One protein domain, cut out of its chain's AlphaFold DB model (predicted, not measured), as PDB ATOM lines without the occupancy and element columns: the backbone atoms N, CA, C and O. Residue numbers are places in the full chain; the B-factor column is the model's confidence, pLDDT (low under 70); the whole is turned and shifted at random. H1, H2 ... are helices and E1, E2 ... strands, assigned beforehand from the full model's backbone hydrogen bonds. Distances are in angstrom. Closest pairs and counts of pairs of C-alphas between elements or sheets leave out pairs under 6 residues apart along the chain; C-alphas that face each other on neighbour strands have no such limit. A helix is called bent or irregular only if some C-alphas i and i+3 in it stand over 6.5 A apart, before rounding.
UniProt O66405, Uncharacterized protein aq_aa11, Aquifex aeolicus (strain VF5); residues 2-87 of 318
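What this domain is: This is residues 2 to 87 of the 318 residues of the protein "Uncharacterized protein aq_aa11" of Aquifex aeolicus (strain VF5) (UniProt O66405). A strongly twisted sheet of three strands has two helices, H1 and the long H2, side by side over one face, while its other face is bare. Residues 80 to 87 of H2 stick out at one end of the long axis, and the tip of the hairpin of E1 and E2 lies at the other. The 86 printed residues hold two named helices and three named strands, in the order H1, E1, E2, E3, H2, a mixed class in two layers, helices on one face of a sheet. The antiparallel sheet, in the order E1, E2, E3, is a meander, each strand the antiparallel neighbour of the one before. The whole is only just loose, close to compact, with a radius of gyration of the C-alphas of 14.7 A and spans of 53, 26 and 21 A.

How they stand to each other: E1, residues 20 to 32, and E2, residues 35 to 46, form a hairpin at 161 degrees, with N 21 and O 45 2.8 A apart. E2 and E3, residues 52 to 56, form another at 136 degrees, with N 44 and O 53 2.8 A apart. H2, residues 59 to 87, is on the sheet at a height of 6.9 A; its closest C-alphas to E1 are those of Asp 69 and Gly 24, 6.3 A apart. H1, residues 2 to 13, is on the same face at a height of 9.5 A. H1 and H2 touch, closest at the C-alphas of Arg 2 and Trp 72, 5.7 A apart, at a shallow tilt of 19 degrees, opposite ways. Every O i to N i+4 pair is within hydrogen-bond range in H1, and 23 of 25 are in H2.

Where its parts are: E1 measures 29.6 A and bends by 84 degrees at residue 23; E2 measures 32.4 A, E3 13.2 A and H1 16.5 A. H1 begins at C-alpha 2 (26.470, -2.365, -20.704). H2, 41.4 A long, ends at C-alpha 87 (36.478, -20.173, -21.208); it is irregular, with C-alphas 60 and 63 7.7 A apart.

The domain as a whole: The C-alphas of Ala 34 and Leu 86, the two farthest apart, are 53.2 A apart. The printed part has no cut and no long link. Mean pLDDT of the printed part is 85.6; residues 32 and 35 are under 70.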
ATOM      1  N   ARG A   2      27.654  -2.008 -19.888       77.90
ATOM      2  CA  ARG A   2      26.470  -2.365 -20.704       77.90
ATOM      3  C   ARG A   2      25.128  -2.049 -20.033       77.90
ATOM      4  O   ARG A   2      24.268  -1.449 -20.668       77.90
ATOM      5  N   GLU A   3      24.977  -2.407 -18.760       81.88
ATOM      6  CA  GLU A   3      23.758  -2.149 -17.974       81.88
ATOM      7  C   GLU A   3      23.470  -0.653 -17.813       81.88
ATOM      8  O   GLU A   3      22.318  -0.232 -17.840       81.88
ATOM      9  N   GLU A   4      24.511   0.176 -17.713       83.23
ATOM     10  CA  GLU A   4      24.355   1.626 -17.610       83.23
ATOM     11  C   GLU A   4      23.896   2.242 -18.939       83.23
ATOM     12  O   GLU A   4      23.011   3.098 -18.958       83.23
ATOM     13  N   VAL A   5      24.461   1.783 -20.063       84.72
ATOM     14  CA  VAL A   5      24.018   2.194 -21.405       84.72
ATOM     15  C   VAL A   5      22.576   1.749 -21.645       84.72
ATOM     16  O   VAL A   5      21.758   2.530 -22.121       84.72
ATOM     17  N   GLU A   6      22.237   0.520 -21.258       88.62
ATOM     18  CA  GLU A   6      20.876  -0.001 -21.326       88.62
ATOM     19  C   GLU A   6      19.899   0.822 -20.478       88.62
ATOM     20  O   GLU A   6      18.830   1.189 -20.969       88.62
ATOM     21  N   ARG A   7      20.276   1.189 -19.247       89.16
ATOM     22  CA  ARG A   7      19.476   2.073 -18.390       89.16
ATOM     23  C   ARG A   7      19.214   3.417 -19.069       89.16
ATOM     24  O   ARG A   7      18.067   3.846 -19.130       89.16
ATOM     25  N   LYS A   8      20.243   4.039 -19.659       88.38
ATOM     26  CA  LYS A   8      20.095   5.293 -20.421       88.38
ATOM     27  C   LYS A   8      19.151   5.129 -21.615       88.38
ATOM     28  O   LYS A   8      18.316   5.995 -21.849       88.38
ATOM     29  N   ILE A   9      19.231   4.019 -22.353       88.39
ATOM     30  CA  ILE A   9      18.303   3.741 -23.463       88.39
ATOM     31  C   ILE A   9      16.865   3.620 -22.944       88.39
ATOM     32  O   ILE A   9      15.961   4.242 -23.504       88.39
ATOM     33  N   LYS A  10      16.647   2.869 -21.859       91.23
ATOM     34  CA  LYS A  10      15.334   2.732 -21.217       91.23
ATOM     35  C   LYS A  10      14.774   4.084 -20.766       91.23
ATOM     36  O   LYS A  10      13.636   4.400 -21.103       91.23
ATOM     37  N   GLU A  11      15.582   4.917 -20.108       89.45
ATOM     38  CA  GLU A  11      15.216   6.281 -19.695       89.45
ATOM     39  C   GLU A  11      14.832   7.159 -20.896       89.45
ATOM     40  O   GLU A  11      13.773   7.791 -20.906       89.45
ATOM     41  N   VAL A  12      15.653   7.154 -21.953       88.07
ATOM     42  CA  VAL A  12      15.399   7.905 -23.192       88.07
ATOM     43  C   VAL A  12      14.093   7.454 -23.849       88.07
ATOM     44  O   VAL A  12      13.361   8.295 -24.379       88.07
ATOM     45  N   LEU A  13      13.768   6.164 -23.800       89.80
ATOM     46  CA  LEU A  13      12.555   5.598 -24.394       89.80
ATOM     47  C   LEU A  13      11.341   5.582 -23.452       89.80
ATOM     48  O   LEU A  13      10.244   5.265 -23.900       89.80
ATOM     49  N   GLY A  14      11.503   5.965 -22.182       86.43
ATOM     50  CA  GLY A  14      10.431   5.932 -21.184       86.43
ATOM     51  C   GLY A  14      10.020   4.518 -20.756       86.43
ATOM     52  O   GLY A  14       8.900   4.323 -20.288       86.43
ATOM     53  N   VAL A  15      10.905   3.535 -20.919       87.24
ATOM     54  CA  VAL A  15      10.689   2.138 -20.525       87.24
ATOM     55  C   VAL A  15      11.071   1.980 -19.053       87.24
ATOM     56  O   VAL A  15      12.231   2.167 -18.698       87.24
ATOM     57  N   LYS A  16      10.103   1.655 -18.188       78.98
ATOM     58  CA  LYS A  16      10.323   1.513 -16.734       78.98
ATOM     59  C   LYS A  16      10.474   0.068 -16.255       78.98
ATOM     60  O   LYS A  16      10.802  -0.144 -15.096       78.98
ATOM     61  N   GLU A  17      10.232  -0.912 -17.119       77.12
ATOM     62  CA  GLU A  17      10.274  -2.324 -16.740       77.12
ATOM     63  C   GLU A  17      11.713  -2.824 -16.561       77.12
ATOM     64  O   GLU A  17      12.552  -2.794 -17.474       77.12
ATOM     65  N   GLU A  18      11.995  -3.317 -15.357       78.79
ATOM     66  CA  GLU A  18      13.262  -3.963 -15.005       78.79
ATOM     67  C   GLU A  18      13.439  -5.299 -15.743       78.79
ATOM     68  O   GLU A  18      14.562  -5.686 -16.063       78.79
ATOM     69  N   THR A  19      12.330  -5.945 -16.110       82.68
ATOM     70  CA  THR A  19      12.261  -7.252 -16.780       82.68
ATOM     71  C   THR A  19      12.607  -7.210 -18.269       82.68
ATOM     72  O   THR A  19      12.872  -8.252 -18.866       82.68
ATOM     73  N   LEU A  20      12.645  -6.031 -18.890       86.90
ATOM     74  CA  LEU A  20      12.984  -5.891 -20.305       86.90
ATOM     75  C   LEU A  20      14.499  -5.798 -20.503       86.90
ATOM     76  O   LEU A  20      15.112  -4.852 -20.026       86.90
ATOM     77  N   LYS A  21      15.114  -6.706 -21.262       89.76
ATOM     78  CA  LYS A  21      16.529  -6.609 -21.663       89.76
ATOM     79  C   LYS A  21      16.678  -5.995 -23.042       89.76
ATOM     80  O   LYS A  21      16.095  -6.500 -23.996       89.76
ATOM     81  N   TYR A  22      17.469  -4.937 -23.176       91.41
ATOM     82  CA  TYR A  22      17.734  -4.330 -24.481       91.41
ATOM     83  C   TYR A  22      18.522  -5.282 -25.396       91.41
ATOM     84  O   TYR A  22      19.511  -5.877 -24.981       91.41
ATOM     85  N   GLU A  23      18.103  -5.414 -26.657       91.98
ATOM     86  CA  GLU A  23      18.731  -6.306 -27.646       91.98
ATOM     87  C   GLU A  23      19.301  -5.583 -28.877       91.98
ATOM     88  O   GLU A  23      20.097  -6.163 -29.621       91.98
ATOM     89  N   GLY A  24      18.926  -4.323 -29.103       92.76
ATOM     90  CA  GLY A  24      19.435  -3.510 -30.208       92.76
ATOM     91  C   GLY A  24      18.359  -2.667 -30.884       92.76
ATOM     92  O   GLY A  24      17.178  -2.778 -30.567       92.76
ATOM     93  N   VAL A  25      18.753  -1.863 -31.871       92.73
ATOM     94  CA  VAL A  25      17.811  -1.154 -32.751       92.73
ATOM     95  C   VAL A  25      17.762  -1.734 -34.157       92.73
ATOM     96  O   VAL A  25      18.747  -2.264 -34.678       92.73
ATOM     97  N   PHE A  26      16.611  -1.581 -34.803       92.28
ATOM     98  CA  PHE A  26      16.411  -1.929 -36.202       92.28
ATOM     99  C   PHE A  26      15.481  -0.920 -36.878       92.28
ATOM    100  O   PHE A  26      14.665  -0.258 -36.238       92.28
ATOM    101  N   ARG A  27      15.622  -0.788 -38.199       91.51
ATOM    102  CA  ARG A  27      14.729   0.045 -39.008       91.51
ATOM    103  C   ARG A  27      13.544  -0.775 -39.488       91.51
ATOM    104  O   ARG A  27      13.707  -1.913 -39.929       91.51
ATOM    105  N   ARG A  28      12.364  -0.168 -39.465       86.43
ATOM    106  CA  ARG A  28      11.168  -0.675 -40.132       86.43
ATOM    107  C   ARG A  28      10.679   0.305 -41.171       86.43
ATOM    108  O   ARG A  28      10.847   1.510 -41.034       86.43
ATOM    109  N   ARG A  29      10.022  -0.239 -42.189       84.28
ATOM    110  CA  ARG A  29       9.244   0.525 -43.159       84.28
ATOM    111  C   ARG A  29       7.778   0.376 -42.819       84.28
ATOM    112  O   ARG A  29       7.303  -0.737 -42.607       84.28
ATOM    113  N   LYS A  30       7.054   1.489 -42.775       79.76
ATOM    114  CA  LYS A  30       5.598   1.480 -42.665       79.76
ATOM    115  C   LYS A  30       5.013   2.317 -43.779       79.76
ATOM    116  O   LYS A  30       5.479   3.411 -44.090       79.76
ATOM    117  N   ARG A  31       3.984   1.763 -44.405       76.84
ATOM    118  CA  ARG A  31       3.273   2.396 -45.504       76.84
ATOM    119  C   ARG A  31       2.025   3.065 -44.942       76.84
ATOM    120  O   ARG A  31       1.261   2.436 -44.213       76.84
ATOM    121  N   LYS A  32       1.830   4.350 -45.236       69.84
ATOM    122  CA  LYS A  32       0.603   5.084 -44.893       69.84
ATOM    123  C   LYS A  32       0.101   5.754 -46.169       69.84
ATOM    124  O   LYS A  32       0.620   6.786 -46.587       69.84
ATOM    125  N   GLY A  33      -0.859   5.105 -46.828       77.23
ATOM    126  CA  GLY A  33      -1.279   5.454 -48.189       77.23
ATOM    127  C   GLY A  33      -0.186   5.141 -49.217       77.23
ATOM    128  O   GLY A  33       0.369   4.045 -49.218       77.23
ATOM    129  N   ALA A  34       0.147   6.110 -50.075       70.79
ATOM    130  CA  ALA A  34       1.183   5.966 -51.105       70.79
ATOM    131  C   ALA A  34       2.623   6.150 -50.588       70.79
ATOM    132  O   ALA A  34       3.566   5.770 -51.277       70.79
ATOM    133  N   LYS A  35       2.810   6.725 -49.392       60.51
ATOM    134  CA  LYS A  35       4.138   7.021 -48.838       60.51
ATOM    135  C   LYS A  35       4.623   5.881 -47.942       60.51
ATOM    136  O   LYS A  35       3.920   5.468 -47.016       60.51
ATOM    137  N   GLU A  36       5.834   5.403 -48.207       75.24
ATOM    138  CA  GLU A  36       6.619   4.612 -47.259       75.24
ATOM    139  C   GLU A  36       7.461   5.555 -46.402       75.24
ATOM    140  O   GLU A  36       8.080   6.482 -46.921       75.24
ATOM    141  N   TYR A  37       7.477   5.326 -45.093       81.20
ATOM    142  CA  TYR A  37       8.425   5.968 -44.195       81.20
ATOM    143  C   TYR A  37       9.222   4.909 -43.441       81.20
ATOM    144  O   TYR A  37       8.680   3.881 -43.019       81.20
ATOM    145  N   GLU A  38      10.518   5.165 -43.295       82.32
ATOM    146  CA  GLU A  38      11.389   4.415 -42.399       82.32
ATOM    147  C   GLU A  38      11.298   5.003 -40.993       82.32
ATOM    148  O   GLU A  38      11.213   6.218 -40.826       82.32
ATOM    149  N   TYR A  39      11.296   4.139 -39.986       86.86
ATOM    150  CA  TYR A  39      11.346   4.537 -38.587       86.86
ATOM    151  C   TYR A  39      12.152   3.524 -37.776       86.86
ATOM    152  O   TYR A  39      12.285   2.358 -38.168       86.86
ATOM    153  N   LEU A  40      12.708   3.967 -36.652       91.40
ATOM    154  CA  LEU A  40      13.533   3.135 -35.786       91.40
ATOM    155  C   LEU A  40      12.690   2.484 -34.668       91.40
ATOM    156  O   LEU A  40      11.828   3.122 -34.056       91.40
ATOM    157  N   GLU A  41      12.933   1.201 -34.399       92.62
ATOM    158  CA  GLU A  41      12.409   0.474 -33.236       92.62
ATOM    159  C   GLU A  41      13.578  -0.069 -32.403       92.62
ATOM    160  O   GLU A  41      14.566  -0.577 -32.941       92.62
ATOM    161  N   ALA A  42      13.454   0.035 -31.084       93.15
ATOM    162  CA  ALA A  42      14.317  -0.609 -30.109       93.15
ATOM    163  C   ALA A  42      13.719  -1.963 -29.716       93.15
ATOM    164  O   ALA A  42      12.543  -2.063 -29.363       93.15
ATOM    165  N   LYS A  43      14.539  -3.005 -29.791       94.26
ATOM    166  CA  LYS A  43      14.193  -4.382 -29.465       94.26
ATOM    167  C   LYS A  43      14.496  -4.645 -27.998       94.26
ATOM    168  O   LYS A  43      15.625  -4.427 -27.561       94.26
ATOM    169  N   PHE A  44      13.524  -5.181 -27.280       93.88
ATOM    170  CA  PHE A  44      13.681  -5.667 -25.918       93.88
ATOM    171  C   PHE A  44      13.249  -7.129 -25.830       93.88
ATOM    172  O   PHE A  44      12.328  -7.555 -26.526       93.88
ATOM    173  N   TYR A  45      13.922  -7.904 -24.990       92.78
ATOM    174  CA  TYR A  45      13.501  -9.237 -24.587       92.78
ATOM    175  C   TYR A  45      12.866  -9.161 -23.207       92.78
ATOM    176  O   TYR A  45      13.523  -8.781 -22.241       92.78
ATOM    177  N   ASP A  46      11.597  -9.519 -23.131       91.77
ATOM    178  CA  ASP A  46      10.874  -9.641 -21.878       91.77
ATOM    179  C   ASP A  46      11.247 -10.960 -21.203       91.77
ATOM    180  O   ASP A  46      10.998 -12.040 -21.747       91.77
ATOM    181  N   ILE A  47      11.900 -10.865 -20.042       88.53
ATOM    182  CA  ILE A  47      12.348 -12.031 -19.277       88.53
ATOM    183  C   ILE A  47      11.153 -12.827 -18.735       88.53
ATOM    184  O   ILE A  47      11.224 -14.057 -18.701       88.53
ATOM    185  N   GLU A  48      10.077 -12.157 -18.318       88.09
ATOM    186  CA  GLU A  48       8.918 -12.802 -17.693       88.09
ATOM    187  C   GLU A  48       8.029 -13.454 -18.746       88.09
ATOM    188  O   GLU A  48       7.735 -14.649 -18.671       88.09
ATOM    189  N   GLU A  49       7.666 -12.696 -19.779       90.96
ATOM    190  CA  GLU A  49       6.796 -13.193 -20.846       90.96
ATOM    191  C   GLU A  49       7.542 -14.009 -21.916       90.96
ATOM    192  O   GLU A  49       6.923 -14.595 -22.808       90.96
ATOM    193  N   LYS A  50       8.878 -14.054 -21.852       90.11
ATOM    194  CA  LYS A  50       9.760 -14.755 -22.803       90.11
ATOM    195  C   LYS A  50       9.535 -14.357 -24.266       90.11
ATOM    196  O   LYS A  50       9.736 -15.169 -25.175       90.11
ATOM    197  N   LYS A  51       9.147 -13.106 -24.518       93.23
ATOM    198  CA  LYS A  51       8.830 -12.588 -25.858       93.23
ATOM    199  C   LYS A  51       9.672 -11.367 -26.211       93.23
ATOM    200  O   LYS A  51      10.254 -10.710 -25.357       93.23
ATOM    201  N   ILE A  52       9.718 -11.047 -27.502       91.99
ATOM    202  CA  ILE A  52      10.314  -9.795 -27.973       91.99
ATOM    203  C   ILE A  52       9.266  -8.688 -27.953       91.99
ATOM    204  O   ILE A  52       8.203  -8.820 -28.561       91.99
ATOM    205  N   VAL A  53       9.621  -7.571 -27.331       91.98
ATOM    206  CA  VAL A  53       8.856  -6.327 -27.321       91.98
ATOM    207  C   VAL A  53       9.613  -5.295 -28.147       91.98
ATOM    208  O   VAL A  53      10.823  -5.133 -28.003       91.98
ATOM    209  N   ASN A  54       8.912  -4.601 -29.040       92.21
ATOM    210  CA  ASN A  54       9.509  -3.553 -29.864       92.21
ATOM    211  C   ASN A  54       8.940  -2.200 -29.451       92.21
ATOM    212  O   ASN A  54       7.724  -2.012 -29.439       92.21
ATOM    213  N   VAL A  55       9.826  -1.261 -29.143       91.32
ATOM    214  CA  VAL A  55       9.478   0.090 -28.708       91.32
ATOM    215  C   VAL A  55       9.851   1.066 -29.814       91.32
ATOM    216  O   VAL A  55      10.993   1.099 -30.268       91.32
ATOM    217  N   HIS A  56       8.888   1.865 -30.269       91.06
ATOM    218  CA  HIS A  56       9.143   2.900 -31.267       91.06
ATOM    219  C   HIS A  56      10.107   3.958 -30.716       91.06
ATOM    220  O   HIS A  56       9.898   4.479 -29.621       91.06
ATOM    221  N   VAL A  57      11.134   4.309 -31.492       91.69
ATOM    222  CA  VAL A  57      12.058   5.393 -31.153       91.69
ATOM    223  C   VAL A  57      11.557   6.687 -31.797       91.69
ATOM    224  O   VAL A  57      11.470   6.762 -33.023       91.69
ATOM    225  N   PRO A  58      11.241   7.732 -31.012       87.96
ATOM    226  CA  PRO A  58      10.834   9.014 -31.572       87.96
ATOM    227  C   PRO A  58      11.945   9.623 -32.433       87.96
ATOM    228  O   PRO A  58      13.094   9.655 -32.001       87.96
ATOM    229  N   VAL A  59      11.592  10.223 -33.577       83.45
ATOM    230  CA  VAL A  59      12.541  10.869 -34.516       83.45
ATOM    231  C   VAL A  59      13.515  11.819 -33.807       83.45
ATOM    232  O   VAL A  59      14.715  11.801 -34.058       83.45
ATOM    233  N   LYS A  60      13.024  12.600 -32.833       87.19
ATOM    234  CA  LYS A  60      13.841  13.537 -32.036       87.19
ATOM    235  C   LYS A  60      14.940  12.863 -31.197       87.19
ATOM    236  O   LYS A  60      15.828  13.553 -30.712       87.19
ATOM    237  N   LYS A  61      14.857  11.549 -30.980       89.13
ATOM    238  CA  LYS A  61      15.751  10.750 -30.130       89.13
ATOM    239  C   LYS A  61      16.546   9.701 -30.919       89.13
ATOM    240  O   LYS A  61      17.380   9.031 -30.321       89.13
ATOM    241  N   GLU A  62      16.335   9.563 -32.232       89.05
ATOM    242  CA  GLU A  62      16.977   8.516 -33.044       89.05
ATOM    243  C   GLU A  62      18.505   8.578 -32.991       89.05
ATOM    244  O   GLU A  62      19.137   7.552 -32.756       89.05
ATOM    245  N   ASN A  63      19.104   9.766 -33.134       85.36
ATOM    246  CA  ASN A  63      20.563   9.922 -33.086       85.36
ATOM    247  C   ASN A  63      21.145   9.496 -31.735       85.36
ATOM    248  O   ASN A  63      22.116   8.746 -31.700       85.36
ATOM    249  N   LEU A  64      20.510   9.917 -30.637       87.22
ATOM    250  CA  LEU A  64      20.941   9.571 -29.284       87.22
ATOM    251  C   LEU A  64      20.844   8.059 -29.040       87.22
ATOM    252  O   LEU A  64      21.768   7.452 -28.509       87.22
ATOM    253  N   VAL A  65      19.742   7.429 -29.457       87.21
ATOM    254  CA  VAL A  65      19.575   5.976 -29.312       87.21
ATOM    255  C   VAL A  65      20.557   5.213 -30.205       87.21
ATOM    256  O   VAL A  65      21.090   4.201 -29.769       87.21
ATOM    257  N   LEU A  66      20.848   5.693 -31.419       90.32
ATOM    258  CA  LEU A  66      21.848   5.085 -32.306       90.32
ATOM    259  C   LEU A  66      23.270   5.181 -31.741       90.32
ATOM    260  O   LEU A  66      24.045   4.235 -31.882       90.32
ATOM    261  N   GLU A  67      23.621   6.299 -31.110       87.00
ATOM    262  CA  GLU A  67      24.903   6.475 -30.426       87.00
ATOM    263  C   GLU A  67      25.026   5.519 -29.232       87.00
ATOM    264  O   GLU A  67      26.001   4.771 -29.130       87.00
ATOM    265  N   LEU A  68      23.989   5.453 -28.392       88.90
ATOM    266  CA  LEU A  68      23.933   4.511 -27.273       88.90
ATOM    267  C   LEU A  68      23.958   3.049 -27.751       88.90
ATOM    268  O   LEU A  68      24.640   2.222 -27.152       88.90
ATOM    269  N   ASP A  69      23.283   2.718 -28.855       90.66
ATOM    270  CA  ASP A  69      23.293   1.374 -29.447       90.66
ATOM    271  C   ASP A  69      24.687   0.963 -29.934       90.66
ATOM    272  O   ASP A  69      25.084  -0.191 -29.757       90.66
ATOM    273  N   ARG A  70      25.465   1.893 -30.507       89.13
ATOM    274  CA  ARG A  70      26.867   1.631 -30.879       89.13
ATOM    275  C   ARG A  70      27.702   1.298 -29.648       89.13
ATOM    276  O   ARG A  70      28.335   0.243 -29.626       89.13
ATOM    277  N   HIS A  71      27.617   2.120 -28.603       83.28
ATOM    278  CA  HIS A  71      28.300   1.856 -27.333       83.28
ATOM    279  C   HIS A  71      27.879   0.522 -26.710       83.28
ATOM    280  O   HIS A  71      28.718  -0.233 -26.206       83.28
ATOM    281  N   TRP A  72      26.590   0.195 -26.772       87.64
ATOM    282  CA  TRP A  72      26.068  -1.069 -26.267       87.64
ATOM    283  C   TRP A  72      26.600  -2.265 -27.068       87.64
ATOM    284  O   TRP A  72      27.054  -3.244 -26.476       87.64
ATOM    285  N   LYS A  73      26.627  -2.183 -28.406       88.00
ATOM    286  CA  LYS A  73      27.183  -3.227 -29.288       88.00
ATOM    287  C   LYS A  73      28.674  -3.443 -29.059       88.00
ATOM    288  O   LYS A  73      29.115  -4.590 -28.996       88.00
ATOM    289  N   GLU A  74      29.443  -2.371 -28.907       86.22
ATOM    290  CA  GLU A  74      30.869  -2.446 -28.584       86.22
ATOM    291  C   GLU A  74      31.110  -3.080 -27.214       86.22
ATOM    292  O   GLU A  74      31.983  -3.939 -27.082       86.22
ATOM    293  N   SER A  75      30.309  -2.709 -26.211       78.13
ATOM    294  CA  SER A  75      30.369  -3.304 -24.871       78.13
ATOM    295  C   SER A  75      30.033  -4.797 -24.914       78.13
ATOM    296  O   SER A  75      30.793  -5.617 -24.406       78.13
ATOM    297  N   LYS A  76      28.956  -5.180 -25.617       83.53
ATOM    298  CA  LYS A  76      28.547  -6.584 -25.807       83.53
ATOM    299  C   LYS A  76      29.607  -7.397 -26.553       83.53
ATOM    300  O   LYS A  76      29.806  -8.571 -26.246       83.53
ATOM    301  N   LYS A  77      30.294  -6.803 -27.536       85.50
ATOM    302  CA  LYS A  77      31.398  -7.460 -28.250       85.50
ATOM    303  C   LYS A  77      32.588  -7.706 -27.319       85.50
ATOM    304  O   LYS A  77      33.078  -8.831 -27.277       85.50
ATOM    305  N   ARG A  78      32.991  -6.697 -26.537       77.70
ATOM    306  CA  ARG A  78      34.057  -6.819 -25.528       77.70
ATOM    307  C   ARG A  78      33.739  -7.894 -24.490       77.70
ATOM    308  O   ARG A  78      34.584  -8.736 -24.217       77.70
ATOM    309  N   GLU A  79      32.512  -7.924 -23.976       78.42
ATOM    310  CA  GLU A  79      32.067  -8.957 -23.031       78.42
ATOM    311  C   GLU A  79      32.133 -10.366 -23.631       78.42
ATOM    312  O   GLU A  79      32.615 -11.276 -22.969       78.42
ATOM    313  N   LYS A  80      31.718 -10.562 -24.892       82.71
ATOM    314  CA  LYS A  80      31.835 -11.868 -25.568       82.71
ATOM    315  C   LYS A  80      33.285 -12.302 -25.773       82.71
ATOM    316  O   LYS A  80      33.594 -13.483 -25.642       82.71
ATOM    317  N   GLU A  81      34.168 -11.370 -26.121       82.61
ATOM    318  CA  GLU A  81      35.603 -11.646 -26.247       82.61
ATOM    319  C   GLU A  81      36.218 -12.011 -24.891       82.61
ATOM    320  O   GLU A  81      36.994 -12.963 -24.810       82.61
ATOM    321  N   LEU A  82      35.820 -11.315 -23.821       77.00
ATOM    322  CA  LEU A  82      36.213 -11.640 -22.451       77.00
ATOM    323  C   LEU A  82      35.669 -13.000 -22.008       77.00
ATOM    324  O   LEU A  82      36.429 -13.789 -21.467       77.00
ATOM    325  N   GLU A  83      34.402 -13.320 -22.281       74.94
ATOM    326  CA  GLU A  83      33.804 -14.621 -21.955       74.94
ATOM    327  C   GLU A  83      34.509 -15.761 -22.700       74.94
ATOM    328  O   GLU A  83      34.758 -16.826 -22.133       74.94
ATOM    329  N   LYS A  84      34.873 -15.542 -23.970       82.68
ATOM    330  CA  LYS A  84      35.652 -16.511 -24.744       82.68
ATOM    331  C   LYS A  84      37.033 -16.729 -24.124       82.68
ATOM    332  O   LYS A  84      37.399 -17.875 -23.888       82.68
ATOM    333  N   ARG A  85      37.746 -15.649 -23.790       75.83
ATOM    334  CA  ARG A  85      39.038 -15.720 -23.087       75.83
ATOM    335  C   ARG A  85      38.913 -16.413 -21.734       75.83
ATOM    336  O   ARG A  85      39.765 -17.217 -21.387       75.83
ATOM    337  N   LEU A  86      37.838 -16.146 -20.994       72.64
ATOM    338  CA  LEU A  86      37.547 -16.787 -19.715       72.64
ATOM    339  C   LEU A  86      37.410 -18.303 -19.883       72.64
ATOM    340  O   LEU A  86      38.011 -19.063 -19.133       72.64
ATOM    341  N   LYS A  87      36.645 -18.748 -20.889       78.46
ATOM    342  CA  LYS A  87      36.478 -20.173 -21.208       78.46
ATOM    343  C   LYS A  87      37.792 -20.816 -21.644       78.46
ATOM    344  O   LYS A  87      38.062 -21.936 -21.227       78.46
TER     345      LYS A  87